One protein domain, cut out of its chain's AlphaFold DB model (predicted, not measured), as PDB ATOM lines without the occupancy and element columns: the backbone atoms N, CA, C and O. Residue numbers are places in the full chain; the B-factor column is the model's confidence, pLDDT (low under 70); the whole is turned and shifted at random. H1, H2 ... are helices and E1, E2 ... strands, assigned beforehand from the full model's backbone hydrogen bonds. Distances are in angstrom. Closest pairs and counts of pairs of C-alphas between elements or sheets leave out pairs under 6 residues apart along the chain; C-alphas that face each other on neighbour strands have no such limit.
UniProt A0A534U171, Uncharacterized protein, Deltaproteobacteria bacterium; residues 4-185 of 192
ATOM      1  N   MET A   4      27.526 -46.455  19.345       95.62
ATOM      2  CA  MET A   4      28.401 -47.329  20.139       95.62
ATOM      3  C   MET A   4      29.882 -47.149  19.782       95.62
ATOM      4  O   MET A   4      30.213 -46.805  18.645       95.62
ATOM      5  N   ASP A   5      30.774 -47.386  20.748       94.81
ATOM      6  CA  ASP A   5      32.222 -47.509  20.512       94.81
ATOM      7  C   ASP A   5      32.685 -48.971  20.376       94.81
ATOM      8  O   ASP A   5      31.904 -49.907  20.543       94.81
ATOM      9  N   ASP A   6      33.973 -49.178  20.074       93.06
ATOM     10  CA  ASP A   6      34.562 -50.524  19.934       93.06
ATOM     11  C   ASP A   6      34.609 -51.306  21.254       93.06
ATOM     12  O   ASP A   6      34.790 -52.521  21.248       93.06
ATOM     13  N   GLN A   7      34.490 -50.623  22.392       93.69
ATOM     14  CA  GLN A   7      34.412 -51.246  23.711       93.69
ATOM     15  C   GLN A   7      32.966 -51.633  24.068       93.69
ATOM     16  O   GLN A   7      32.722 -52.140  25.162       93.69
ATOM     17  N   GLY A   8      32.015 -51.394  23.160       94.38
ATOM     18  CA  GLY A   8      30.600 -51.678  23.340       94.38
ATOM     19  C   GLY A   8      29.861 -50.636  24.173       94.38
ATOM     20  O   GLY A   8      28.702 -50.861  24.492       94.38
ATOM     21  N   ASN A   9      30.473 -49.506  24.541       97.19
ATOM     22  CA  ASN A   9      29.766 -48.470  25.288       97.19
ATOM     23  C   ASN A   9      28.726 -47.784  24.400       97.19
ATOM     24  O   ASN A   9      29.039 -47.391  23.278       97.19
ATOM     25  N   LEU A  10      27.521 -47.573  24.931       97.44
ATOM     26  CA  LEU A  10      26.421 -46.889  24.257       97.44
ATOM     27  C   LEU A  10      26.340 -45.426  24.700       97.44
ATOM     28  O   LEU A  10      26.281 -45.113  25.888       97.44
ATOM     29  N   TYR A  11      26.274 -44.529  23.729       98.00
ATOM     30  CA  TYR A  11      26.235 -43.086  23.897       98.00
ATOM     31  C   TYR A  11      24.861 -42.565  23.483       98.00
ATOM     32  O   TYR A  11      24.469 -42.689  22.324       98.00
ATOM     33  N   VAL A  12      24.125 -41.986  24.431       97.81
ATOM     34  CA  VAL A  12      22.731 -41.561  24.259       97.81
ATOM     35  C   VAL A  12      22.610 -40.058  24.522       97.81
ATOM     36  O   VAL A  12      22.818 -39.617  25.659       97.81
ATOM     37  N   PRO A  13      22.276 -39.251  23.500       96.62
ATOM     38  CA  PRO A  13      21.876 -37.863  23.697       96.62
ATOM     39  C   PRO A  13      20.583 -37.782  24.522       96.62
ATOM     40  O   PRO A  13      19.617 -38.484  24.234       96.62
ATOM     41  N   GLU A  14      20.551 -36.914  25.534       96.06
ATOM     42  CA  GLU A  14      19.361 -36.603  26.335       96.06
ATOM     43  C   GLU A  14      19.028 -35.102  26.177       96.06
ATOM     44  O   GLU A  14      19.422 -34.304  27.038       96.06
ATOM     45  N   PRO A  15      18.321 -34.691  25.100       93.75
ATOM     46  CA  PRO A  15      18.090 -33.279  24.769       93.75
ATOM     47  C   PRO A  15      17.436 -32.484  25.905       93.75
ATOM     48  O   PRO A  15      17.909 -31.407  26.257       93.75
ATOM     49  N   ALA A  16      16.408 -33.056  26.545       93.62
ATOM     50  CA  ALA A  16      15.688 -32.428  27.656       93.62
ATOM     51  C   ALA A  16      16.569 -32.169  28.893       93.62
ATOM     52  O   ALA A  16      16.261 -31.301  29.701       93.62
ATOM     53  N   ASN A  17      17.678 -32.904  29.028       94.50
ATOM     54  CA  ASN A  17      18.647 -32.758  30.113       94.50
ATOM     55  C   ASN A  17      19.953 -32.092  29.656       94.50
ATOM     56  O   ASN A  17      20.921 -32.101  30.420       94.50
ATOM     57  N   ALA A  18      20.007 -31.578  28.420       95.19
ATOM     58  CA  ALA A  18      21.175 -30.934  27.824       95.19
ATOM     59  C   ALA A  18      22.478 -31.711  28.084       95.19
ATOM     60  O   ALA A  18      23.464 -31.157  28.565       95.19
ATOM     61  N   LYS A  19      22.490 -33.028  27.859       96.06
ATOM     62  CA  LYS A  19      23.672 -33.858  28.135       96.06
ATOM     63  C   LYS A  19      23.751 -35.056  27.208       96.06
ATOM     64  O   LYS A  19      22.769 -35.444  26.579       96.06
ATOM     65  N   LEU A  20      24.918 -35.685  27.212       97.50
ATOM     66  CA  LEU A  20      25.118 -36.987  26.602       97.50
ATOM     67  C   LEU A  20      25.505 -37.998  27.681       97.50
ATOM     68  O   LEU A  20      26.444 -37.784  28.453       97.50
ATOM     69  N   THR A  21      24.759 -39.093  27.742       97.94
ATOM     70  CA  THR A  21      24.968 -40.176  28.702       97.94
ATOM     71  C   THR A  21      25.708 -41.328  28.048       97.94
ATOM     72  O   THR A  21      25.387 -41.733  26.935       97.94
ATOM     73  N   LYS A  22      26.675 -41.885  28.774       97.94
ATOM     74  CA  LYS A  22      27.387 -43.106  28.416       97.94
ATOM     75  C   LYS A  22      26.889 -44.257  29.290       97.94
ATOM     76  O   LYS A  22      26.970 -44.177  30.516       97.94
ATOM     77  N   PHE A  23      26.435 -45.331  28.662       98.00
ATOM     78  CA  PHE A  23      26.196 -46.624  29.291       98.00
ATOM     79  C   PHE A  23      27.356 -47.550  28.940       98.00
ATOM     80  O   PHE A  23      27.681 -47.714  27.767       98.00
ATOM     81  N   SER A  24      27.996 -48.123  29.951       97.62
ATOM     82  CA  SER A  24      29.104 -49.065  29.774       97.62
ATOM     83  C   SER A  24      28.644 -50.484  30.123       97.62
ATOM     84  O   SER A  24      27.770 -50.610  30.987       97.62
ATOM     85  N   PRO A  25      29.221 -51.532  29.500       95.62
ATOM     86  CA  PRO A  25      28.928 -52.921  29.843       95.62
ATOM     87  C   PRO A  25      29.064 -53.208  31.357       95.62
ATOM     88  O   PRO A  25      29.766 -52.471  32.059       95.62
ATOM     89  N   PRO A  26      28.440 -54.285  31.866       94.31
ATOM     90  CA  PRO A  26      27.849 -55.387  31.105       94.31
ATOM     91  C   PRO A  26      26.483 -55.048  30.490       94.31
ATOM     92  O   PRO A  26      25.639 -54.409  31.114       94.31
ATOM     93  N   PHE A  27      26.276 -55.501  29.253       92.81
ATOM     94  CA  PHE A  27      24.965 -55.590  28.606       92.81
ATOM     95  C   PHE A  27      24.581 -57.071  28.496       92.81
ATOM     96  O   PHE A  27      25.495 -57.901  28.427       92.81
ATOM     97  N   PRO A  28      23.281 -57.423  28.458       91.56
ATOM     98  CA  PRO A  28      22.887 -58.797  28.168       91.56
ATOM     99  C   PRO A  28      23.430 -59.200  26.794       91.56
ATOM    100  O   PRO A  28      23.262 -58.488  25.804       91.56
ATOM    101  N   SER A  29      24.103 -60.340  26.752       90.38
ATOM    102  CA  SER A  29      24.687 -60.948  25.557       90.38
ATOM    103  C   SER A  29      23.774 -62.006  24.940       90.38
ATOM    104  O   SER A  29      23.906 -62.341  23.763       90.38
ATOM    105  N   SER A  30      22.825 -62.523  25.724       92.00
ATOM    106  CA  SER A  30      21.821 -63.490  25.292       92.00
ATOM    107  C   SER A  30      20.551 -63.391  26.141       92.00
ATOM    108  O   SER A  30      20.540 -62.756  27.193       92.00
ATOM    109  N   ALA A  31      19.480 -64.065  25.712       92.19
ATOM    110  CA  ALA A  31      18.248 -64.164  26.497       92.19
ATOM    111  C   ALA A  31      18.454 -64.854  27.861       92.19
ATOM    112  O   ALA A  31      17.730 -64.548  28.803       92.19
ATOM    113  N   ALA A  32      19.457 -65.736  27.980       93.75
ATOM    114  CA  ALA A  32      19.767 -66.432  29.230       93.75
ATOM    115  C   ALA A  32      20.216 -65.470  30.346       93.75
ATOM    116  O   ALA A  32      19.970 -65.736  31.518       93.75
ATOM    117  N   ASP A  33      20.796 -64.316  29.992       92.88
ATOM    118  CA  ASP A  33      21.207 -63.286  30.960       92.88
ATOM    119  C   ASP A  33      20.006 -62.598  31.642       92.88
ATOM    120  O   ASP A  33      20.173 -61.887  32.636       92.88
ATOM    121  N   CYS A  34      18.798 -62.821  31.114       93.69
ATOM    122  CA  CYS A  34      17.527 -62.313  31.620       93.69
ATOM    123  C   CYS A  34      16.574 -63.449  32.049       93.69
ATOM    124  O   CYS A  34      15.376 -63.206  32.188       93.69
ATOM    125  N   ASP A  35      17.056 -64.687  32.230       94.62
ATOM    126  CA  ASP A  35      16.222 -65.841  32.609       94.62
ATOM    127  C   ASP A  35      15.916 -65.853  34.118       94.62
ATOM    128  O   ASP A  35      16.442 -66.636  34.908       94.62
ATOM    129  N   ASN A  36      15.099 -64.890  34.535       93.62
ATOM    130  CA  ASN A  36      14.530 -64.757  35.872       93.62
ATOM    131  C   ASN A  36      13.077 -64.258  35.763       93.62
ATOM    132  O   ASN A  36      12.679 -63.793  34.691       93.62
ATOM    133  N   PRO A  37      12.271 -64.346  36.839       96.75
ATOM    134  CA  PRO A  37      10.863 -63.937  36.813       96.75
ATOM    135  C   PRO A  37      10.622 -62.489  36.361       96.75
ATOM    136  O   PRO A  37       9.547 -62.178  35.855       96.75
ATOM    137  N   GLU A  38      11.602 -61.603  36.537       94.19
ATOM    138  CA  GLU A  38      11.520 -60.197  36.148       94.19
ATOM    139  C   GLU A  38      11.897 -59.949  34.680       94.19
ATOM    140  O   GLU A  38      11.615 -58.872  34.156       94.19
ATOM    141  N   HIS A  39      12.519 -60.920  34.006       92.19
ATOM    142  CA  HIS A  39      13.065 -60.788  32.653       92.19
ATOM    143  C   HIS A  39      14.073 -59.635  32.495       92.19
ATOM    144  O   HIS A  39      14.145 -58.986  31.447       92.19
ATOM    145  N   LEU A  40      14.870 -59.376  33.537       92.12
ATOM    146  CA  LEU A  40      15.860 -58.294  33.576       92.12
ATOM    147  C   LEU A  40      17.268 -58.817  33.860       92.12
ATOM    148  O   LEU A  40      17.445 -59.841  34.511       92.12
ATOM    149  N   VAL A  41      18.297 -58.080  33.439       91.62
ATOM    150  CA  VAL A  41      19.671 -58.370  33.873       91.62
ATOM    151  C   VAL A  41      19.827 -58.142  35.376       91.62
ATOM    152  O   VAL A  41      19.359 -57.140  35.915       91.62
ATOM    153  N   THR A  42      20.545 -59.037  36.056       89.94
ATOM    154  CA  THR A  42      20.828 -58.908  37.499       89.94
ATOM    155  C   THR A  42      21.964 -57.928  37.794       89.94
ATOM    156  O   THR A  42      22.011 -57.337  38.872       89.94
ATOM    157  N   THR A  43      22.869 -57.722  36.832       91.44
ATOM    158  CA  THR A  43      23.914 -56.692  36.887       91.44
ATOM    159  C   THR A  43      23.610 -55.617  35.843       91.44
ATOM    160  O   THR A  43      23.738 -55.889  34.649       91.44
ATOM    161  N   PRO A  44      23.191 -54.407  36.250       90.81
ATOM    162  CA  PRO A  44      22.855 -53.352  35.305       90.81
ATOM    163  C   PRO A  44      24.110 -52.725  34.669       90.81
ATOM    164  O   PRO A  44      25.174 -52.695  35.297       90.81
ATOM    165  N   PRO A  45      23.992 -52.149  33.456       95.12
ATOM    166  CA  PRO A  45      25.071 -51.388  32.839       95.12
ATOM    167  C   PRO A  45      25.416 -50.136  33.654       95.12
ATOM    168  O   PRO A  45      24.559 -49.508  34.286       95.12
ATOM    169  N   VAL A  46      26.680 -49.714  33.591       97.38
ATOM    170  CA  VAL A  46      27.153 -48.532  34.320       97.38
ATOM    171  C   VAL A  46      26.768 -47.266  33.564       97.38
ATOM    172  O   VAL A  46      27.256 -47.011  32.461       97.38
ATOM    173  N   LYS A  47      25.928 -46.430  34.181       97.25
ATOM    174  CA  LYS A  47      25.551 -45.112  33.659       97.25
ATOM    175  C   LYS A  47      26.541 -44.043  34.119       97.25
ATOM    176  O   LYS A  47      26.770 -43.863  35.311       97.25
ATOM    177  N   SER A  48      27.079 -43.277  33.178       97.12
ATOM    178  CA  SER A  48      27.964 -42.138  33.434       97.12
ATOM    179  C   SER A  48      27.657 -40.983  32.478       97.12
ATOM    180  O   SER A  48      26.934 -41.140  31.493       97.12
ATOM    181  N   ARG A  49      28.173 -39.789  32.775       96.06
ATOM    182  CA  ARG A  49      28.043 -38.626  31.890       96.06
ATOM    183  C   ARG A  49      29.231 -38.583  30.934       96.06
ATOM    184  O   ARG A  49      30.364 -38.651  31.395       96.06
ATOM    185  N   PHE A  50      28.967 -38.428  29.637       96.06
ATOM    186  CA  PHE A  50      30.015 -38.200  28.642       96.06
ATOM    187  C   PHE A  50      30.404 -36.721  28.584       96.06
ATOM    188  O   PHE A  50      31.555 -36.385  28.825       96.06
ATOM    189  N   PHE A  51      29.430 -35.829  28.373       92.94
ATOM    190  CA  PHE A  51      29.604 -34.387  28.578       92.94
ATOM    191  C   PHE A  51      28.272 -33.696  28.927       92.94
ATOM    192  O   PHE A  51      27.192 -34.282  28.790       92.94
ATOM    193  N   THR A  52      28.363 -32.451  29.404       89.06
ATOM    194  CA  THR A  52      27.222 -31.543  29.639       89.06
ATOM    195  C   THR A  52      27.139 -30.518  28.506       89.06
ATOM    196  O   THR A  52      28.171 -30.033  28.039       89.06
ATOM    197  N   GLY A  53      25.928 -30.158  28.092       85.00
ATOM    198  CA  GLY A  53      25.645 -29.112  27.113       85.00
ATOM    199  C   GLY A  53      26.394 -27.807  27.387       85.00
ATOM    200  O   GLY A  53      26.889 -27.553  28.485       85.00
ATOM    201  N   ASN A  54      26.496 -26.995  26.341       90.38
ATOM    202  CA  ASN A  54      27.336 -25.805  26.184       90.38
ATOM    203  C   ASN A  54      28.842 -26.073  26.042       90.38
ATOM    204  O   ASN A  54      29.598 -25.146  25.752       90.38
ATOM    205  N   THR A  55      29.297 -27.325  26.136       91.31
ATOM    206  CA  THR A  55      30.678 -27.681  25.772       91.31
ATOM    207  C   THR A  55      30.879 -27.426  24.275       91.31
ATOM    208  O   THR A  55      30.255 -28.090  23.449       91.31
ATOM    209  N   GLY A  56      31.707 -26.444  23.908       93.38
ATOM    210  CA  GLY A  56      31.891 -26.036  22.508       93.38
ATOM    211  C   GLY A  56      30.689 -25.305  21.891       93.38
ATOM    212  O   GLY A  56      30.517 -25.337  20.675       93.38
ATOM    213  N   GLY A  57      29.818 -24.705  22.715       93.94
ATOM    214  CA  GLY A  57      28.627 -23.975  22.255       93.94
ATOM    215  C   GLY A  57      27.428 -24.852  21.868       93.94
ATOM    216  O   GLY A  57      26.421 -24.329  21.409       93.94
ATOM    217  N   LEU A  58      27.507 -26.173  22.062       95.19
ATOM    218  CA  LEU A  58      26.418 -27.107  21.763       95.19
ATOM    219  C   LEU A  58      25.490 -27.256  22.972       95.19
ATOM    220  O   LEU A  58      25.807 -28.000  23.901       95.19
ATOM    221  N   ALA A  59      24.358 -26.554  22.979       93.94
ATOM    222  CA  ALA A  59      23.436 -26.549  24.117       93.94
ATOM    223  C   ALA A  59      22.611 -27.841  24.233       93.94
ATOM    224  O   ALA A  59      22.539 -28.435  25.308       93.94
ATOM    225  N   ILE A  60      22.010 -28.287  23.127       94.38
ATOM    226  CA  ILE A  60      21.015 -29.369  23.120       94.38
ATOM    227  C   ILE A  60      21.508 -30.507  22.215       94.38
ATOM    228  O   ILE A  60      21.240 -30.479  21.015       94.38
ATOM    229  N   PRO A  61      22.243 -31.504  22.747       95.75
ATOM    230  CA  PRO A  61      22.712 -32.639  21.958       95.75
ATOM    231  C   PRO A  61      21.543 -33.531  21.546       95.75
ATOM    232  O   PRO A  61      20.802 -34.011  22.400       95.75
ATOM    233  N   VAL A  62      21.418 -33.801  20.246       95.25
ATOM    234  CA  VAL A  62      20.350 -34.651  19.682       95.25
ATOM    235  C   VAL A  62      20.870 -35.891  18.965       95.25
ATOM    236  O   VAL A  62      20.160 -36.891  18.830       95.25
ATOM    237  N   SER A  63      22.121 -35.858  18.512       96.00
ATOM    238  CA  SER A  63      22.697 -36.929  17.709       96.00
ATOM    239  C   SER A  63      24.190 -37.040  17.911       96.00
ATOM    240  O   SER A  63      24.859 -36.027  18.089       96.00
ATOM    241  N   ILE A  64      24.693 -38.267  17.886       97.81
ATOM    242  CA  ILE A  64      26.110 -38.583  17.988       97.81
ATOM    243  C   ILE A  64      26.452 -39.670  16.975       97.81
ATOM    244  O   ILE A  64      25.711 -40.636  16.826       97.81
ATOM    245  N   VAL A  65      27.584 -39.512  16.301       97.69
ATOM    246  CA  VAL A  65      28.163 -40.519  15.414       97.69
ATOM    247  C   VAL A  65      29.658 -40.617  15.664       97.69
ATOM    248  O   VAL A  65      30.322 -39.637  16.007       97.69
ATOM    249  N   ARG A  66      30.197 -41.822  15.512       96.19
ATOM    250  CA  ARG A  66      31.625 -42.064  15.644       96.19
ATOM    251  C   ARG A  66      32.367 -41.667  14.373       96.19
ATOM    252  O   ARG A  66      31.933 -41.983  13.271       96.19
ATOM    253  N   VAL A  67      33.532 -41.051  14.533       95.69
ATOM    254  CA  VAL A  67      34.442 -40.801  13.414       95.69
ATOM    255  C   VAL A  67      35.214 -42.093  13.097       95.69
ATOM    256  O   VAL A  67      35.894 -42.625  13.983       95.69
ATOM    257  N   PRO A  68      35.135 -42.629  11.865       92.31
ATOM    258  CA  PRO A  68      35.833 -43.850  11.488       92.31
ATOM    259  C   PRO A  68      37.336 -43.757  11.747       92.31
ATOM    260  O   PRO A  68      37.954 -42.714  11.546       92.31
ATOM    261  N   HIS A  69      37.930 -44.869  12.182       89.69
ATOM    262  CA  HIS A  69      39.372 -44.987  12.446       89.69
ATOM    263  C   HIS A  69      39.920 -44.031  13.516       89.69
ATOM    264  O   HIS A  69      41.133 -43.859  13.628       89.69
ATOM    265  N   SER A  70      39.052 -43.449  14.346       93.31
ATOM    266  CA  SER A  70      39.463 -42.616  15.468       93.31
ATOM    267  C   SER A  70      38.652 -42.929  16.732       93.31
ATOM    268  O   SER A  70      37.805 -43.831  16.778       93.31
ATOM    269  N   LYS A  71      38.967 -42.201  17.805       94.69
ATOM    270  CA  LYS A  71      38.196 -42.208  19.056       94.69
ATOM    271  C   LYS A  71      37.338 -40.946  19.209       94.69
ATOM    272  O   LYS A  71      36.884 -40.659  20.313       94.69
ATOM    273  N   HIS A  72      37.201 -40.169  18.138       96.94
ATOM    274  CA  HIS A  72      36.455 -38.920  18.131       96.94
ATOM    275  C   HIS A  72      35.003 -39.161  17.722       96.94
ATOM    276  O   HIS A  72      34.645 -40.195  17.145       96.94
ATOM    277  N   TRP A  73      34.178 -38.169  18.018       97.94
ATOM    278  CA  TRP A  73      32.741 -38.181  17.814       97.94
ATOM    279  C   TRP A  73      32.309 -36.895  17.141       97.94
ATOM    280  O   TRP A  73      32.780 -35.825  17.520       97.94
ATOM    281  N   TYR A  74      31.362 -36.985  16.217       98.31
ATOM    282  CA  TYR A  74      30.592 -35.825  15.792       98.31
ATOM    283  C   TYR A  74      29.270 -35.803  16.545       98.31
ATOM    284  O   TYR A  74      28.597 -36.828  16.653       98.31
ATOM    285  N   VAL A  75      28.904 -34.642  17.082       98.12
ATOM    286  CA  VAL A  75      27.677 -34.449  17.859       98.12
ATOM    287  C   VAL A  75      26.932 -33.237  17.320       98.12
ATOM    288  O   VAL A  75      27.516 -32.167  17.150       98.12
ATOM    289  N   ALA A  76      25.643 -33.424  17.050       97.19
ATOM    290  CA  ALA A  76      24.752 -32.394  16.537       97.19
ATOM    291  C   ALA A  76      23.907 -31.777  17.653       97.19
ATOM    292  O   ALA A  76      23.404 -32.489  18.532       97.19
ATOM    293  N   GLY A  77      23.718 -30.464  17.564       95.12
ATOM    294  CA  GLY A  77      22.665 -29.727  18.245       95.12
ATOM    295  C   GLY A  77      21.616 -29.244  17.251       95.12
ATOM    296  O   GLY A  77      21.963 -28.761  16.175       95.12
ATOM    297  N   VAL A  78      20.337 -29.394  17.607       90.88
ATOM    298  CA  VAL A  78      19.213 -29.073  16.708       90.88
ATOM    299  C   VAL A  78      18.783 -27.612  16.797       90.88
ATOM    300  O   VAL A  78      18.363 -27.039  15.798       90.88
ATOM    301  N   VAL A  79      18.877 -27.019  17.990       90.25
ATOM    302  CA  VAL A  79      18.451 -25.651  18.303       90.25
ATOM    303  C   VAL A  79      19.329 -25.064  19.413       90.25
ATOM    304  O   VAL A  79      19.885 -25.796  20.234       90.25
ATOM    305  N   GLY A  80      19.432 -23.734  19.444       88.69
ATOM    306  CA  GLY A  80      20.094 -22.986  20.516       88.69
ATOM    307  C   GLY A  80      21.630 -23.071  20.617       88.69
ATOM    308  O   GLY A  80      22.104 -23.195  21.743       88.69
ATOM    309  N   PRO A  81      22.442 -22.961  19.543       93.56
ATOM    310  CA  PRO A  81      22.129 -22.894  18.111       93.56
ATOM    311  C   PRO A  81      22.143 -24.285  17.451       93.56
ATOM    312  O   PRO A  81      22.634 -25.259  18.024       93.56
ATOM    313  N   ALA A  82      21.658 -24.373  16.212       95.19
ATOM    314  CA  ALA A  82      21.912 -25.548  15.385       95.19
ATOM    315  C   ALA A  82      23.401 -25.612  15.016       95.19
ATOM    316  O   ALA A  82      23.960 -24.626  14.535       95.19
ATOM    317  N   ILE A  83      24.069 -26.734  15.289       97.50
ATOM    318  CA  ILE A  83      25.533 -26.852  15.172       97.50
ATOM    319  C   ILE A  83      25.963 -28.315  15.071       97.50
ATOM    320  O   ILE A  83      25.276 -29.196  15.588       97.50
ATOM    321  N   ILE A  84      27.117 -28.589  14.455       98.38
ATOM    322  CA  ILE A  84      27.763 -29.907  14.516       98.38
ATOM    323  C   ILE A  84      29.213 -29.735  14.960       98.38
ATOM    324  O   ILE A  84      29.994 -29.022  14.331       98.38
ATOM    325  N   ASN A  85      29.577 -30.423  16.036       98.25
ATOM    326  CA  ASN A  85      30.875 -30.321  16.694       98.25
ATOM    327  C   ASN A  85      31.601 -31.660  16.720       98.25
ATOM    328  O   ASN A  85      30.971 -32.713  16.732       98.25
ATOM    329  N   GLU A  86      32.926 -31.603  16.809       98.44
ATOM    330  CA  GLU A  86      33.783 -32.745  17.092       98.44
ATOM    331  C   GLU A  86      34.190 -32.764  18.567       98.44
ATOM    332  O   GLU A  86      34.581 -31.736  19.130       98.44
ATOM    333  N   TYR A  87      34.126 -33.949  19.168       98.31
ATOM    334  CA  TYR A  87      34.546 -34.216  20.539       98.31
ATOM    335  C   TYR A  87      35.516 -35.389  20.582       98.31
ATOM    336  O   TYR A  87      35.403 -36.338  19.805       98.31
ATOM    337  N   ASP A  88      36.460 -35.344  21.517       97.31
ATOM    338  CA  ASP A  88      37.399 -36.436  21.739       97.31
ATOM    339  C   ASP A  88      36.754 -37.614  22.500       97.31
ATOM    340  O   ASP A  88      35.577 -37.605  22.868       97.31
ATOM    341  N   ALA A  89      37.553 -38.641  22.789       95.69
ATOM    342  CA  ALA A  89      37.114 -39.847  23.495       95.69
ATOM    343  C   ALA A  89      36.612 -39.608  24.934       95.69
ATOM    344  O   ALA A  89      36.052 -40.522  25.543       95.69
ATOM    345  N   LYS A  90      36.863 -38.423  25.500       94.75
ATOM    346  CA  LYS A  90      36.485 -38.008  26.857       94.75
ATOM    347  C   LYS A  90      35.362 -36.966  26.850       94.75
ATOM    348  O   LYS A  90      34.988 -36.496  27.920       94.75
ATOM    349  N   GLY A  91      34.834 -36.610  25.678       96.06
ATOM    350  CA  GLY A  91      33.794 -35.595  25.540       96.06
ATOM    351  C   GLY A  91      34.327 -34.163  25.596       96.06
ATOM    352  O   GLY A  91      33.540 -33.234  25.775       96.06
ATOM    353  N   ALA A  92      35.640 -33.953  25.447       96.94
ATOM    354  CA  ALA A  92      36.205 -32.614  25.325       96.94
ATOM    355  C   ALA A  92      35.989 -32.084  23.903       96.94
ATOM    356  O   ALA A  92      36.168 -32.811  22.927       96.94
ATOM    357  N   PHE A  93      35.597 -30.815  23.789       97.94
ATOM    358  CA  PHE A  93      35.425 -30.160  22.495       97.94
ATOM    359  C   PHE A  93      36.759 -30.066  21.750       97.94
ATOM    360  O   PHE A  93      37.757 -29.626  22.316       97.94
ATOM    361  N   VAL A  94      36.743 -30.445  20.473       97.94
ATOM    362  CA  VAL A  94      37.895 -30.360  19.571       97.94
ATOM    363  C   VAL A  94      37.736 -29.165  18.635       97.94
ATOM    364  O   VAL A  94      38.610 -28.303  18.590       97.94
ATOM    365  N   ARG A  95      36.629 -29.109  17.883       97.56
ATOM    366  CA  ARG A  95      36.334 -28.046  16.903       97.56
ATOM    367  C   ARG A  95      34.890 -28.104  16.404       97.56
ATOM    368  O   ARG A  95      34.186 -29.088  16.624       97.56
ATOM    369  N   ASN A  96      34.470 -27.079  15.667       97.88
ATOM    370  CA  ASN A  96      33.236 -27.129  14.887       97.88
ATOM    371  C   ASN A  96      33.481 -27.889  13.573       97.88
ATOM    372  O   ASN A  96      34.473 -27.638  12.889       97.88
ATOM    373  N   ILE A  97      32.570 -28.794  13.219       98.44
ATOM    374  CA  ILE A  97      32.520 -29.440  11.899       98.44
ATOM    375  C   ILE A  97      31.603 -28.653  10.975       98.44
ATOM    376  O   ILE A  97      31.967 -28.360   9.841       98.44
ATOM    377  N   VAL A  98      30.439 -28.261  11.496       98.12
ATOM    378  CA  VAL A  98      29.533 -27.317  10.850       98.12
ATOM    379  C   VAL A  98      29.248 -26.191  11.848       98.12
ATOM    380  O   VAL A  98      28.697 -26.475  12.917       98.12
ATOM    381  N   PRO A  99      29.651 -24.939  11.553       96.06
ATOM    382  CA  PRO A  99      29.474 -23.807  12.463       96.06
ATOM    383  C   PRO A  99      28.013 -23.543  12.837       96.06
ATOM    384  O   PRO A  99      27.091 -23.956  12.137       96.06
ATOM    385  N   ALA A 100      27.807 -22.810  13.932       95.75
ATOM    386  CA  ALA A 100      26.475 -22.445  14.405       95.75
ATOM    387  C   ALA A 100      25.636 -21.760  13.311       95.75
ATOM    388  O   ALA A 100      26.122 -20.861  12.624       95.75
ATOM    389  N   ASN A 101      24.369 -22.160  13.198       86.81
ATOM    390  CA  ASN A 101      23.371 -21.644  12.253       86.81
ATOM    391  C   ASN A 101      23.706 -21.843  10.764       86.81
ATOM    392  O   ASN A 101      22.994 -21.324   9.908       86.81
ATOM    393  N   VAL A 102      24.769 -22.589  10.444       95.31
ATOM    394  CA  VAL A 102      24.988 -23.122   9.095       95.31
ATOM    395  C   VAL A 102      24.098 -24.341   8.838       95.31
ATOM    396  O   VAL A 102      23.438 -24.348   7.799       95.31
ATOM    397  N   PRO A 103      24.021 -25.360   9.723       95.06
ATOM    398  CA  PRO A 103      22.996 -26.374   9.571       95.06
ATOM    399  C   PRO A 103      21.669 -25.790  10.067       95.06
ATOM    400  O   PRO A 103      21.650 -24.992  11.009       95.06
ATOM    401  N   LYS A 104      20.552 -26.190   9.461       93.19
ATOM    402  CA  LYS A 104      19.230 -25.736   9.893       93.19
ATOM    403  C   LYS A 104      18.824 -26.418  11.191       93.19
ATOM    404  O   LYS A 104      18.749 -25.772  12.227       93.19
ATOM    405  N   ASN A 105      18.601 -27.732  11.149       94.19
ATOM    406  CA  ASN A 105      18.190 -28.536  12.305       94.19
ATOM    407  C   ASN A 105      18.661 -29.988  12.118       94.19
ATOM    408  O   ASN A 105      17.856 -30.839  11.728       94.19
ATOM    409  N   PRO A 106      19.959 -30.275  12.324       95.25
ATOM    410  CA  PRO A 106      20.523 -31.596  12.073       95.25
ATOM    411  C   PRO A 106      20.031 -32.609  13.116       95.25
ATOM    412  O   PRO A 106      20.160 -32.370  14.318       95.25
ATOM    413  N   LEU A 107      19.494 -33.750  12.664       93.62
ATOM    414  CA  LEU A 107      18.955 -34.801  13.541       93.62
ATOM    415  C   LEU A 107      19.605 -36.168  13.293       93.62
ATOM    416  O   LEU A 107      20.092 -36.811  14.231       93.62
ATOM    417  N   GLY A 108      19.661 -36.596  12.035       94.75
ATOM    418  CA  GLY A 108      20.341 -37.818  11.613       94.75
ATOM    419  C   GLY A 108      21.769 -37.519  11.180       94.75
ATOM    420  O   GLY A 108      21.989 -36.544  10.467       94.75
ATOM    421  N   MET A 109      22.739 -38.344  11.580       97.81
ATOM    422  CA  MET A 109      24.120 -38.249  11.094       97.81
ATOM    423  C   MET A 109      24.722 -39.633  10.885       97.81
ATOM    424  O   MET A 109      24.523 -40.513  11.718       97.81
ATOM    425  N   ASP A 110      25.519 -39.782   9.832       97.50
ATOM    426  CA  ASP A 110      26.396 -40.934   9.643       97.50
ATOM    427  C   ASP A 110      27.700 -40.505   8.954       97.50
ATOM    428  O   ASP A 110      27.758 -39.464   8.297       97.50
ATOM    429  N   VAL A 111      28.764 -41.288   9.105       97.19
ATOM    430  CA  VAL A 111      30.070 -40.991   8.514       97.19
ATOM    431  C   VAL A 111      30.473 -42.118   7.575       97.19
ATOM    432  O   VAL A 111      30.599 -43.278   7.963       97.19
ATOM    433  N   GLY A 112      30.709 -41.760   6.315       95.31
ATOM    434  CA  GLY A 112      31.228 -42.679   5.314       95.31
ATOM    435  C   GLY A 112      32.605 -43.216   5.700       95.31
ATOM    436  O   GLY A 112      33.347 -42.616   6.471       95.31
ATOM    437  N   HIS A 113      32.991 -44.359   5.133       91.62
ATOM    438  CA  HIS A 113      34.307 -44.949   5.410       91.62
ATOM    439  C   HIS A 113      35.486 -44.027   5.058       91.62
ATOM    440  O   HIS A 113      36.547 -44.134   5.664       91.62
ATOM    441  N   ASP A 114      35.288 -43.142   4.088       91.69
ATOM    442  CA  ASP A 114      36.234 -42.111   3.661       91.69
ATOM    443  C   ASP A 114      36.327 -40.923   4.637       91.69
ATOM    444  O   ASP A 114      37.126 -40.016   4.421       91.69
ATOM    445  N   GLY A 115      35.521 -40.915   5.702       94.88
ATOM    446  CA  GLY A 115      35.449 -39.840   6.685       94.88
ATOM    447  C   GLY A 115      34.471 -38.722   6.322       94.88
ATOM    448  O   GLY A 115      34.328 -37.790   7.110       94.88
ATOM    449  N   THR A 116      33.777 -38.794   5.178       97.81
ATOM    450  CA  THR A 116      32.758 -37.800   4.811       97.81
ATOM    451  C   THR A 116      31.583 -37.890   5.786       97.81
ATOM    452  O   THR A 116      30.988 -38.956   5.941       97.81
ATOM    453  N   LEU A 117      31.235 -36.779   6.438       98.38
ATOM    454  CA  LEU A 117      30.040 -36.689   7.281       98.38
ATOM    455  C   LEU A 117      28.821 -36.441   6.392       98.38
ATOM    456  O   LEU A 117      28.851 -35.549   5.551       98.38
ATOM    457  N   TYR A 118      27.743 -37.177   6.629       98.38
ATOM    458  CA  TYR A 118      26.429 -36.975   6.033       98.38
ATOM    459  C   TYR A 118      25.437 -36.693   7.152       98.38
ATOM    460  O   TYR A 118      25.490 -37.335   8.202       98.38
ATOM    461  N   TYR A 119      24.537 -35.742   6.946       97.88
ATOM    462  CA  TYR A 119      23.545 -35.394   7.952       97.88
ATOM    463  C   TYR A 119      22.220 -34.972   7.328       97.88
ATOM    464  O   TYR A 119      22.183 -34.366   6.257       97.88
ATOM    465  N   ALA A 120      21.142 -35.334   8.012       96.94
ATOM    466  CA  ALA A 120      19.769 -35.032   7.654       96.94
ATOM    467  C   ALA A 120      19.240 -33.884   8.522       96.94
ATOM    468  O   ALA A 120      19.526 -33.820   9.722       96.94
ATOM    469  N   GLU A 121      18.484 -32.978   7.910       94.38
ATOM    470  CA  GLU A 121      18.021 -31.735   8.517       94.38
ATOM    471  C   GLU A 121      16.511 -31.579   8.372       94.38
ATOM    472  O   GLU A 121      15.975 -31.747   7.278       94.38
ATOM    473  N   LEU A 122      15.836 -31.185   9.454       93.69
ATOM    474  CA  LEU A 122      14.375 -31.046   9.470       93.69
ATOM    475  C   LEU A 122      13.848 -29.718   8.912       93.69
ATOM    476  O   LEU A 122      12.662 -29.637   8.619       93.69
ATOM    477  N   ASN A 123      14.691 -28.681   8.819       93.75
ATOM    478  CA  ASN A 123      14.274 -27.322   8.444       93.75
ATOM    479  C   ASN A 123      13.043 -26.847   9.245       93.75
ATOM    480  O   ASN A 123      11.981 -26.596   8.688       93.75
ATOM    481  N   LEU A 124      13.160 -26.797  10.569       93.06
ATOM    482  CA  LEU A 124      12.065 -26.389  11.441       93.06
ATOM    483  C   LEU A 124      11.710 -24.919  11.213       93.06
ATOM    484  O   LEU A 124      12.590 -24.064  11.079       93.06
ATOM    485  N   ASP A 125      10.417 -24.616  11.249       91.69
ATOM    486  CA  ASP A 125       9.942 -23.250  11.392       91.69
ATOM    487  C   ASP A 125      10.496 -22.644  12.698       91.69
ATOM    488  O   ASP A 125      10.342 -23.240  13.766       91.69
ATOM    489  N   PRO A 126      11.148 -21.470  12.664       87.69
ATOM    490  CA  PRO A 126      11.782 -20.903  13.852       87.69
ATOM    491  C   PRO A 126      10.782 -20.376  14.894       87.69
ATOM    492  O   PRO A 126      11.194 -20.038  16.003       87.69
ATOM    493  N   VAL A 127       9.498 -20.262  14.544       90.12
ATOM    494  CA  VAL A 127       8.420 -19.771  15.408       90.12
ATOM    495  C   VAL A 127       7.555 -20.927  15.901       90.12
ATOM    496  O   VAL A 127       7.343 -21.051  17.105       90.12
ATOM    497  N   THR A 128       7.047 -21.762  14.993       92.69
ATOM    498  CA  THR A 128       6.114 -22.848  15.335       92.69
ATOM    499  C   THR A 128       6.811 -24.166  15.643       92.69
ATOM    500  O   THR A 128       6.215 -25.018  16.294       92.69
ATOM    501  N   PHE A 129       8.072 -24.329  15.222       89.50
ATOM    502  CA  PHE A 129       8.809 -25.597  15.232       89.50
ATOM    503  C   PHE A 129       8.171 -26.709  14.392       89.50
ATOM    504  O   PHE A 129       8.573 -27.869  14.507       89.50
ATOM    505  N   ASP A 130       7.233 -26.369  13.505       91.75
ATOM    506  CA  ASP A 130       6.723 -27.313  12.518       91.75
ATOM    507  C   ASP A 130       7.834 -27.680  11.532       91.75
ATOM    508  O   ASP A 130       8.651 -26.843  11.136       91.75
ATOM    509  N   THR A 131       7.879 -28.945  11.125       91.31
ATOM    510  CA  THR A 131       8.844 -29.397  10.122       91.31
ATOM    511  C   THR A 131       8.490 -28.846   8.753       91.31
ATOM    512  O   THR A 131       7.351 -29.002   8.307       91.31
ATOM    513  N   ARG A 132       9.478 -28.276   8.067       93.06
ATOM    514  CA  ARG A 132       9.365 -27.902   6.660       93.06
ATOM    515  C   ARG A 132      10.147 -28.883   5.787       93.06
ATOM    516  O   ARG A 132      10.552 -29.957   6.238       93.06
ATOM    517  N   CYS A 133      10.380 -28.509   4.533       94.12
ATOM    518  CA  CYS A 133      11.128 -29.325   3.594       94.12
ATOM    519  C   CYS A 133      12.552 -29.526   4.100       94.12
ATOM    520  O   CYS A 133      13.362 -28.593   4.123       94.12
ATOM    521  N   GLY A 134      12.836 -30.760   4.502       94.75
ATOM    522  CA  GLY A 134      14.136 -31.157   4.990       94.75
ATOM    523  C   GLY A 134      15.137 -31.383   3.864       94.75
ATOM    524  O   GLY A 134      14.804 -31.422   2.672       94.75
ATOM    525  N   SER A 135      16.387 -31.566   4.263       94.75
ATOM    526  CA  SER A 135      17.509 -31.796   3.359       94.75
ATOM    527  C   SER A 135      18.452 -32.856   3.899       94.75
ATOM    528  O   SER A 135      18.480 -33.149   5.093       94.75
ATOM    529  N   VAL A 136      19.255 -33.421   3.002       96.50
ATOM    530  CA  VAL A 136      20.463 -34.161   3.366       96.50
ATOM    531  C   VAL A 136      21.653 -33.401   2.815       96.50
ATOM    532  O   VAL A 136      21.680 -33.030   1.641       96.50
ATOM    533  N   SER A 137      22.647 -33.201   3.665       97.50
ATOM    534  CA  SER A 137      23.866 -32.460   3.374       97.50
ATOM    535  C   SER A 137      25.086 -33.315   3.719       97.50
ATOM    536  O   SER A 137      24.999 -34.273   4.490       97.50
ATOM    537  N   MET A 138      26.240 -32.987   3.140       98.12
ATOM    538  CA  MET A 138      27.513 -33.632   3.464       98.12
ATOM    539  C   MET A 138      28.617 -32.625   3.761       98.12
ATOM    540  O   MET A 138      28.622 -31.524   3.218       98.12
ATOM    541  N   VAL A 139      29.598 -33.046   4.555       98.56
ATOM    542  CA  VAL A 139      30.849 -32.330   4.816       98.56
ATOM    543  C   VAL A 139      32.009 -33.241   4.461       98.56
ATOM    544  O   VAL A 139      32.173 -34.324   5.027       98.56
ATOM    545  N   ARG A 140      32.833 -32.775   3.523       98.25
ATOM    546  CA  ARG A 140      34.117 -33.399   3.200       98.25
ATOM    547  C   ARG A 140      35.230 -32.759   4.008       98.25
ATOM    548  O   ARG A 140      35.113 -31.621   4.454       98.25
ATOM    549  N   PHE A 141      36.331 -33.483   4.124       97.44
ATOM    550  CA  PHE A 141      37.527 -33.023   4.806       97.44
ATOM    551  C   PHE A 141      38.668 -32.891   3.807       97.44
ATOM    552  O   PHE A 141      38.764 -33.665   2.853       97.44
ATOM    553  N   ASP A 142      39.500 -31.870   3.968       96.38
ATOM    554  CA  ASP A 142      40.716 -31.739   3.173       96.38
ATOM    555  C   ASP A 142      41.820 -32.709   3.647       96.38
ATOM    556  O   ASP A 142      41.657 -33.477   4.597       96.38
ATOM    557  N   LYS A 143      42.985 -32.665   2.992       95.00
ATOM    558  CA  LYS A 143      44.141 -33.515   3.332       95.00
ATOM    559  C   LYS A 143      44.706 -33.288   4.745       95.00
ATOM    560  O   LYS A 143      45.468 -34.118   5.227       95.00
ATOM    561  N   HIS A 144      44.380 -32.164   5.381       93.62
ATOM    562  CA  HIS A 144      44.753 -31.834   6.757       93.62
ATOM    563  C   HIS A 144      43.629 -32.160   7.747       93.62
ATOM    564  O   HIS A 144      43.721 -31.828   8.928       93.62
ATOM    565  N   GLY A 145      42.562 -32.804   7.266       93.69
ATOM    566  CA  GLY A 145      41.388 -33.133   8.046       93.69
ATOM    567  C   GLY A 145      40.535 -31.917   8.383       93.69
ATOM    568  O   GLY A 145      39.744 -32.026   9.311       93.69
ATOM    569  N   GLN A 146      40.684 -30.765   7.718       96.50
ATOM    570  CA  GLN A 146      39.834 -29.594   7.963       96.50
ATOM    571  C   GLN A 146      38.477 -29.754   7.275       96.50
ATOM    572  O   GLN A 146      38.445 -30.166   6.110       96.50
ATOM    573  N   PRO A 147      37.361 -29.450   7.967       98.00
ATOM    574  CA  PRO A 147      36.041 -29.525   7.363       98.00
ATOM    575  C   PRO A 147      35.907 -28.472   6.262       98.00
ATOM    576  O   PRO A 147      36.280 -27.311   6.430       98.00
ATOM    577  N   GLN A 148      35.360 -28.889   5.128       98.25
ATOM    578  CA  GLN A 148      34.966 -28.002   4.041       98.25
ATOM    579  C   GLN A 148      33.520 -27.526   4.251       98.25
ATOM    580  O   GLN A 148      32.769 -28.161   4.996       98.25
ATOM    581  N   PRO A 149      33.097 -26.434   3.589       97.50
ATOM    582  CA  PRO A 149      31.703 -26.009   3.620       97.50
ATOM    583  C   PRO A 149      30.743 -27.153   3.244       97.50
ATOM    584  O   PRO A 149      31.057 -27.920   2.325       97.50
ATOM    585  N   PRO A 150      29.585 -27.280   3.922       98.00
ATOM    586  CA  PRO A 150      28.623 -28.318   3.592       98.00
ATOM    587  C   PRO A 150      28.087 -28.202   2.164       98.00
ATOM    588  O   PRO A 150      27.924 -27.106   1.629       98.00
ATOM    589  N   VAL A 151      27.756 -29.348   1.573       97.94
ATOM    590  CA  VAL A 151      27.104 -29.450   0.264       97.94
ATOM    591  C   VAL A 151      25.780 -30.185   0.426       97.94
ATOM    592  O   VAL A 151      25.766 -31.331   0.875       97.94
ATOM    593  N   THR A 152      24.676 -29.552   0.033       95.75
ATOM    594  CA  THR A 152      23.355 -30.193  -0.002       95.75
ATOM    595  C   THR A 152      23.310 -31.237  -1.117       95.75
ATOM    596  O   THR A 152      23.608 -30.940  -2.272       95.75
ATOM    597  N   LEU A 153      22.950 -32.468  -0.761       93.75
ATOM    598  CA  LEU A 153      22.831 -33.610  -1.670       93.75
ATOM    599  C   LEU A 153      21.407 -33.796  -2.187       93.75
ATOM    600  O   LEU A 153      21.215 -34.175  -3.337       93.75
ATOM    601  N   GLY A 154      20.426 -33.544  -1.325       91.19
ATOM    602  CA  GLY A 154      19.009 -33.684  -1.626       91.19
ATOM    603  C   GLY A 154      18.190 -32.720  -0.782       91.19
ATOM    604  O   GLY A 154      18.597 -32.350   0.324       91.19
ATOM    605  N   LYS A 155      17.048 -32.303  -1.320       92.12
ATOM    606  CA  LYS A 155      16.112 -31.371  -0.690       92.12
ATOM    607  C   LYS A 155      14.680 -31.867  -0.861       92.12
ATOM    608  O   LYS A 155      14.464 -32.895  -1.494       92.12
ATOM    609  N   ASN A 156      13.726 -31.119  -0.314       93.00
ATOM    610  CA  ASN A 156      12.301 -31.440  -0.358       93.00
ATOM    611  C   ASN A 156      11.983 -32.798   0.281       93.00
ATOM    612  O   ASN A 156      11.143 -33.549  -0.201       93.00
ATOM    613  N   LEU A 157      12.682 -33.134   1.364       91.69
ATOM    614  CA  LEU A 157      12.455 -34.382   2.079       91.69
ATOM    615  C   LEU A 157      11.379 -34.188   3.147       91.69
ATOM    616  O   LEU A 157      11.400 -33.205   3.891       91.69
ATOM    617  N   LEU A 158      10.466 -35.151   3.250       91.06
ATOM    618  CA  LEU A 158       9.506 -35.229   4.346       91.06
ATOM    619  C   LEU A 158      10.189 -35.811   5.579       91.06
ATOM    620  O   LEU A 158      10.530 -36.991   5.588       91.06
ATOM    621  N   PHE A 159      10.370 -34.978   6.605       90.31
ATOM    622  CA  PHE A 159      10.859 -35.382   7.927       90.31
ATOM    623  C   PHE A 159      12.103 -36.301   7.869       90.31
ATOM    624  O   PHE A 159      12.051 -37.441   8.331       90.31
ATOM    625  N   PRO A 160      13.235 -35.867   7.276       91.69
ATOM    626  CA  PRO A 160      14.423 -36.710   7.218       91.69
ATOM    627  C   PRO A 160      15.078 -36.757   8.609       91.69
ATOM    628  O   PRO A 160      15.855 -35.885   9.001       91.69
ATOM    629  N   ASP A 161      14.720 -37.771   9.391       88.25
ATOM    630  CA  ASP A 161      15.118 -37.928  10.793       88.25
ATOM    631  C   ASP A 161      16.441 -38.685  10.977       88.25
ATOM    632  O   ASP A 161      17.122 -38.547  11.999       88.25
ATOM    633  N   GLY A 162      16.818 -39.464   9.966       90.38
ATOM    634  CA  GLY A 162      17.936 -40.383   9.980       90.38
ATOM    635  C   GLY A 162      18.689 -40.428   8.662       90.38
ATOM    636  O   GLY A 162      18.140 -40.211   7.586       90.38
ATOM    637  N   VAL A 163      19.971 -40.762   8.751       93.69
ATOM    638  CA  VAL A 163      20.789 -41.123   7.594       93.69
ATOM    639  C   VAL A 163      21.673 -42.295   7.988       93.69
ATOM    640  O   VAL A 163      22.138 -42.366   9.123       93.69
ATOM    641  N   THR A 164      21.889 -43.219   7.055       93.50
ATOM    642  CA  THR A 164      22.934 -44.235   7.173       93.50
ATOM    643  C   THR A 164      23.702 -44.341   5.866       93.50
ATOM    644  O   THR A 164      23.137 -44.197   4.780       93.50
ATOM    645  N   VAL A 165      25.002 -44.578   5.970       93.00
ATOM    646  CA  VAL A 165      25.930 -44.634   4.851       93.00
ATOM    647  C   VAL A 165      26.581 -46.002   4.840       93.00
ATOM    648  O   VAL A 165      27.360 -46.383   5.710       93.00
ATOM    649  N   VAL A 166      26.285 -46.754   3.789       90.75
ATOM    650  CA  VAL A 166      26.797 -48.107   3.598       90.75
ATOM    651  C   VAL A 166      27.717 -48.158   2.387       90.75
ATOM    652  O   VAL A 166      27.507 -47.477   1.383       90.75
ATOM    653  N   ARG A 167      28.758 -48.994   2.448       87.81
ATOM    654  CA  ARG A 167      29.619 -49.212   1.278       87.81
ATOM    655  C   ARG A 167      28.847 -49.995   0.228       87.81
ATOM    656  O   ARG A 167      28.541 -51.164   0.447       87.81
ATOM    657  N   SER A 168      28.620 -49.379  -0.928       86.75
ATOM    658  CA  SER A 168      27.959 -50.015  -2.074       86.75
ATOM    659  C   SER A 168      28.620 -51.335  -2.482       86.75
ATOM    660  O   SER A 168      27.922 -52.271  -2.849       86.75
ATOM    661  N   SER A 169      29.942 -51.463  -2.316       86.75
ATOM    662  CA  SER A 169      30.702 -52.693  -2.588       86.75
ATOM    663  C   SER A 169      30.275 -53.911  -1.756       86.75
ATOM    664  O   SER A 169      30.712 -55.020  -2.046       86.75
ATOM    665  N   ARG A 170      29.475 -53.723  -0.698       88.50
ATOM    666  CA  ARG A 170      28.905 -54.817   0.108       88.50
ATOM    667  C   ARG A 170      27.620 -55.392  -0.482       88.50
ATOM    668  O   ARG A 170      27.128 -56.392   0.028       88.50
ATOM    669  N   PHE A 171      27.078 -54.776  -1.528       87.62
ATOM    670  CA  PHE A 171      25.816 -55.169  -2.135       87.62
ATOM    671  C   PHE A 171      26.041 -55.597  -3.582       87.62
ATOM    672  O   PHE A 171      26.714 -54.913  -4.351       87.62
ATOM    673  N   ALA A 172      25.414 -56.702  -3.977       88.12
ATOM    674  CA  ALA A 172      25.344 -57.137  -5.370       88.12
ATOM    675  C   ALA A 172      24.232 -56.375  -6.122       88.12
ATOM    676  O   ALA A 172      23.343 -56.977  -6.717       88.12
ATOM    677  N   VAL A 173      24.249 -55.041  -6.044       86.25
ATOM    678  CA  VAL A 173      23.247 -54.152  -6.653       86.25
ATOM    679  C   VAL A 173      23.937 -53.208  -7.628       86.25
ATOM    680  O   VAL A 173      24.899 -52.523  -7.280       86.25
ATOM    681  N   ASN A 174      23.425 -53.127  -8.857       86.25
ATOM    682  CA  ASN A 174      23.850 -52.099  -9.798       86.25
ATOM    683  C   ASN A 174      23.102 -50.791  -9.512       86.25
ATOM    684  O   ASN A 174      22.080 -50.498 -10.126       86.25
ATOM    685  N   PHE A 175      23.633 -49.987  -8.590       83.19
ATOM    686  CA  PHE A 175      23.022 -48.714  -8.189       83.19
ATOM    687  C   PHE A 175      22.802 -47.731  -9.355       83.19
ATOM    688  O   PHE A 175      21.945 -46.863  -9.251       83.19
ATOM    689  N   LYS A 176      23.513 -47.881 -10.485       83.81
ATOM    690  CA  LYS A 176      23.319 -47.043 -11.686       83.81
ATOM    691  C   LYS A 176      22.029 -47.350 -12.454       83.81
ATOM    692  O   LYS A 176      21.669 -46.589 -13.342       83.81
ATOM    693  N   GLN A 177      21.387 -48.479 -12.166       88.12
ATOM    694  CA  GLN A 177      20.132 -48.894 -12.797       88.12
ATOM    695  C   GLN A 177      18.908 -48.605 -11.924       88.12
ATOM    696  O   GLN A 177      17.786 -48.855 -12.359       88.12
ATOM    697  N   LEU A 178      19.105 -48.099 -10.702       83.62
ATOM    698  CA  LEU A 178      17.985 -47.694  -9.866       83.62
ATOM    699  C   LEU A 178      17.349 -46.432 -10.460       83.62
ATOM    700  O   LEU A 178      18.081 -45.506 -10.827       83.62
ATOM    701  N   PRO A 179      16.011 -46.378 -10.574       86.00
ATOM    702  CA  PRO A 179      15.348 -45.151 -10.975       86.00
ATOM    703  C   PRO A 179      15.639 -44.052  -9.942       86.00
ATOM    704  O   PRO A 179      15.816 -44.358  -8.756       86.00
ATOM    705  N   PRO A 180      15.690 -42.778 -10.363       81.31
ATOM    706  CA  PRO A 180      15.767 -41.683  -9.411       81.31
ATOM    707  C   PRO A 180      14.554 -41.733  -8.479       81.31
ATOM    708  O   PRO A 180      13.444 -42.068  -8.906       81.31
ATOM    709  N   SER A 181      14.765 -41.391  -7.207       77.38
ATOM    710  CA  SER A 181      13.641 -41.127  -6.312       77.38
ATOM    711  C   SER A 181      12.855 -39.942  -6.877       77.38
ATOM    712  O   SER A 181      13.487 -38.960  -7.271       77.38
ATOM    713  N   PRO A 182      11.516 -40.005  -6.945       81.75
ATOM    714  CA  PRO A 182      10.731 -38.834  -7.298       81.75
ATOM    715  C   PRO A 182      10.977 -37.739  -6.257       81.75
ATOM    716  O   PRO A 182      10.953 -38.007  -5.053       81.75
ATOM    717  N   ASP A 183      11.229 -36.523  -6.731       82.69
ATOM    718  CA  ASP A 183      11.308 -35.349  -5.869       82.69
ATOM    719  C   ASP A 183       9.898 -34.932  -5.447       82.69
ATOM    720  O   ASP A 183       8.965 -34.943  -6.254       82.69
ATOM    721  N   LEU A 184       9.757 -34.517  -4.189       86.69
ATOM    722  CA  LEU A 184       8.560 -33.825  -3.730       86.69
ATOM    723  C   LEU A 184       8.632 -32.351  -4.129       86.69
ATOM    724  O   LEU A 184       9.706 -31.738  -4.181       86.69
ATOM    725  N   THR A 185       7.477 -31.749  -4.377       88.75
ATOM    726  CA  THR A 185       7.357 -30.296  -4.459       88.75
ATOM    727  C   THR A 185       7.440 -29.684  -3.057       88.75
ATOM    728  O   THR A 185       7.078 -30.333  -2.073       88.75
TER     729      THR A 185
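What this domain is: This is residues 4 to 185 of the 192 residues of an uncharacterized protein of Deltaproteobacteria bacterium (UniProt A0A534U171). With little regular structure, three twisted antiparallel sheets stack partly face to face: E4 to E7 between E8 to E11 and E1 to E3; residues 168 to 182 stick out. Under half of the 182 printed residues are in named elements, mostly strand: eleven strands, with H1 after E2. The whole is compact, radius of gyration of the C-alphas 18.4 A, spanning 53 by 44 by 40 A.

Where its parts are: Residues 61-66, 73-77, 83-87 and 93-98 are E4 to E7, a meander of successive antiparallel neighbours; 106-111, 117-121, 134-139 and 151-157 are E8 to E11, another. E1, residues 10-14, begins at C-alpha (26.421, -46.889, 24.257); E2 is 19-24, H1 31-34, E3 46-52; E11 ends at (12.455, -34.382, 2.079).

How they stand to each other: The closest C-alphas of E4 and E8, Ser 63 and Leu 107, are 6.0 A apart; those of E1 and E4, Pro 13 and Val 62, 5.4 A. On neighbours E5 and E6, N 75 and O 85 are 2.8 A apart. H1 is on no sheet.

The domain as a whole: The printed part has no cut; no printed residue has pLDDT under 70.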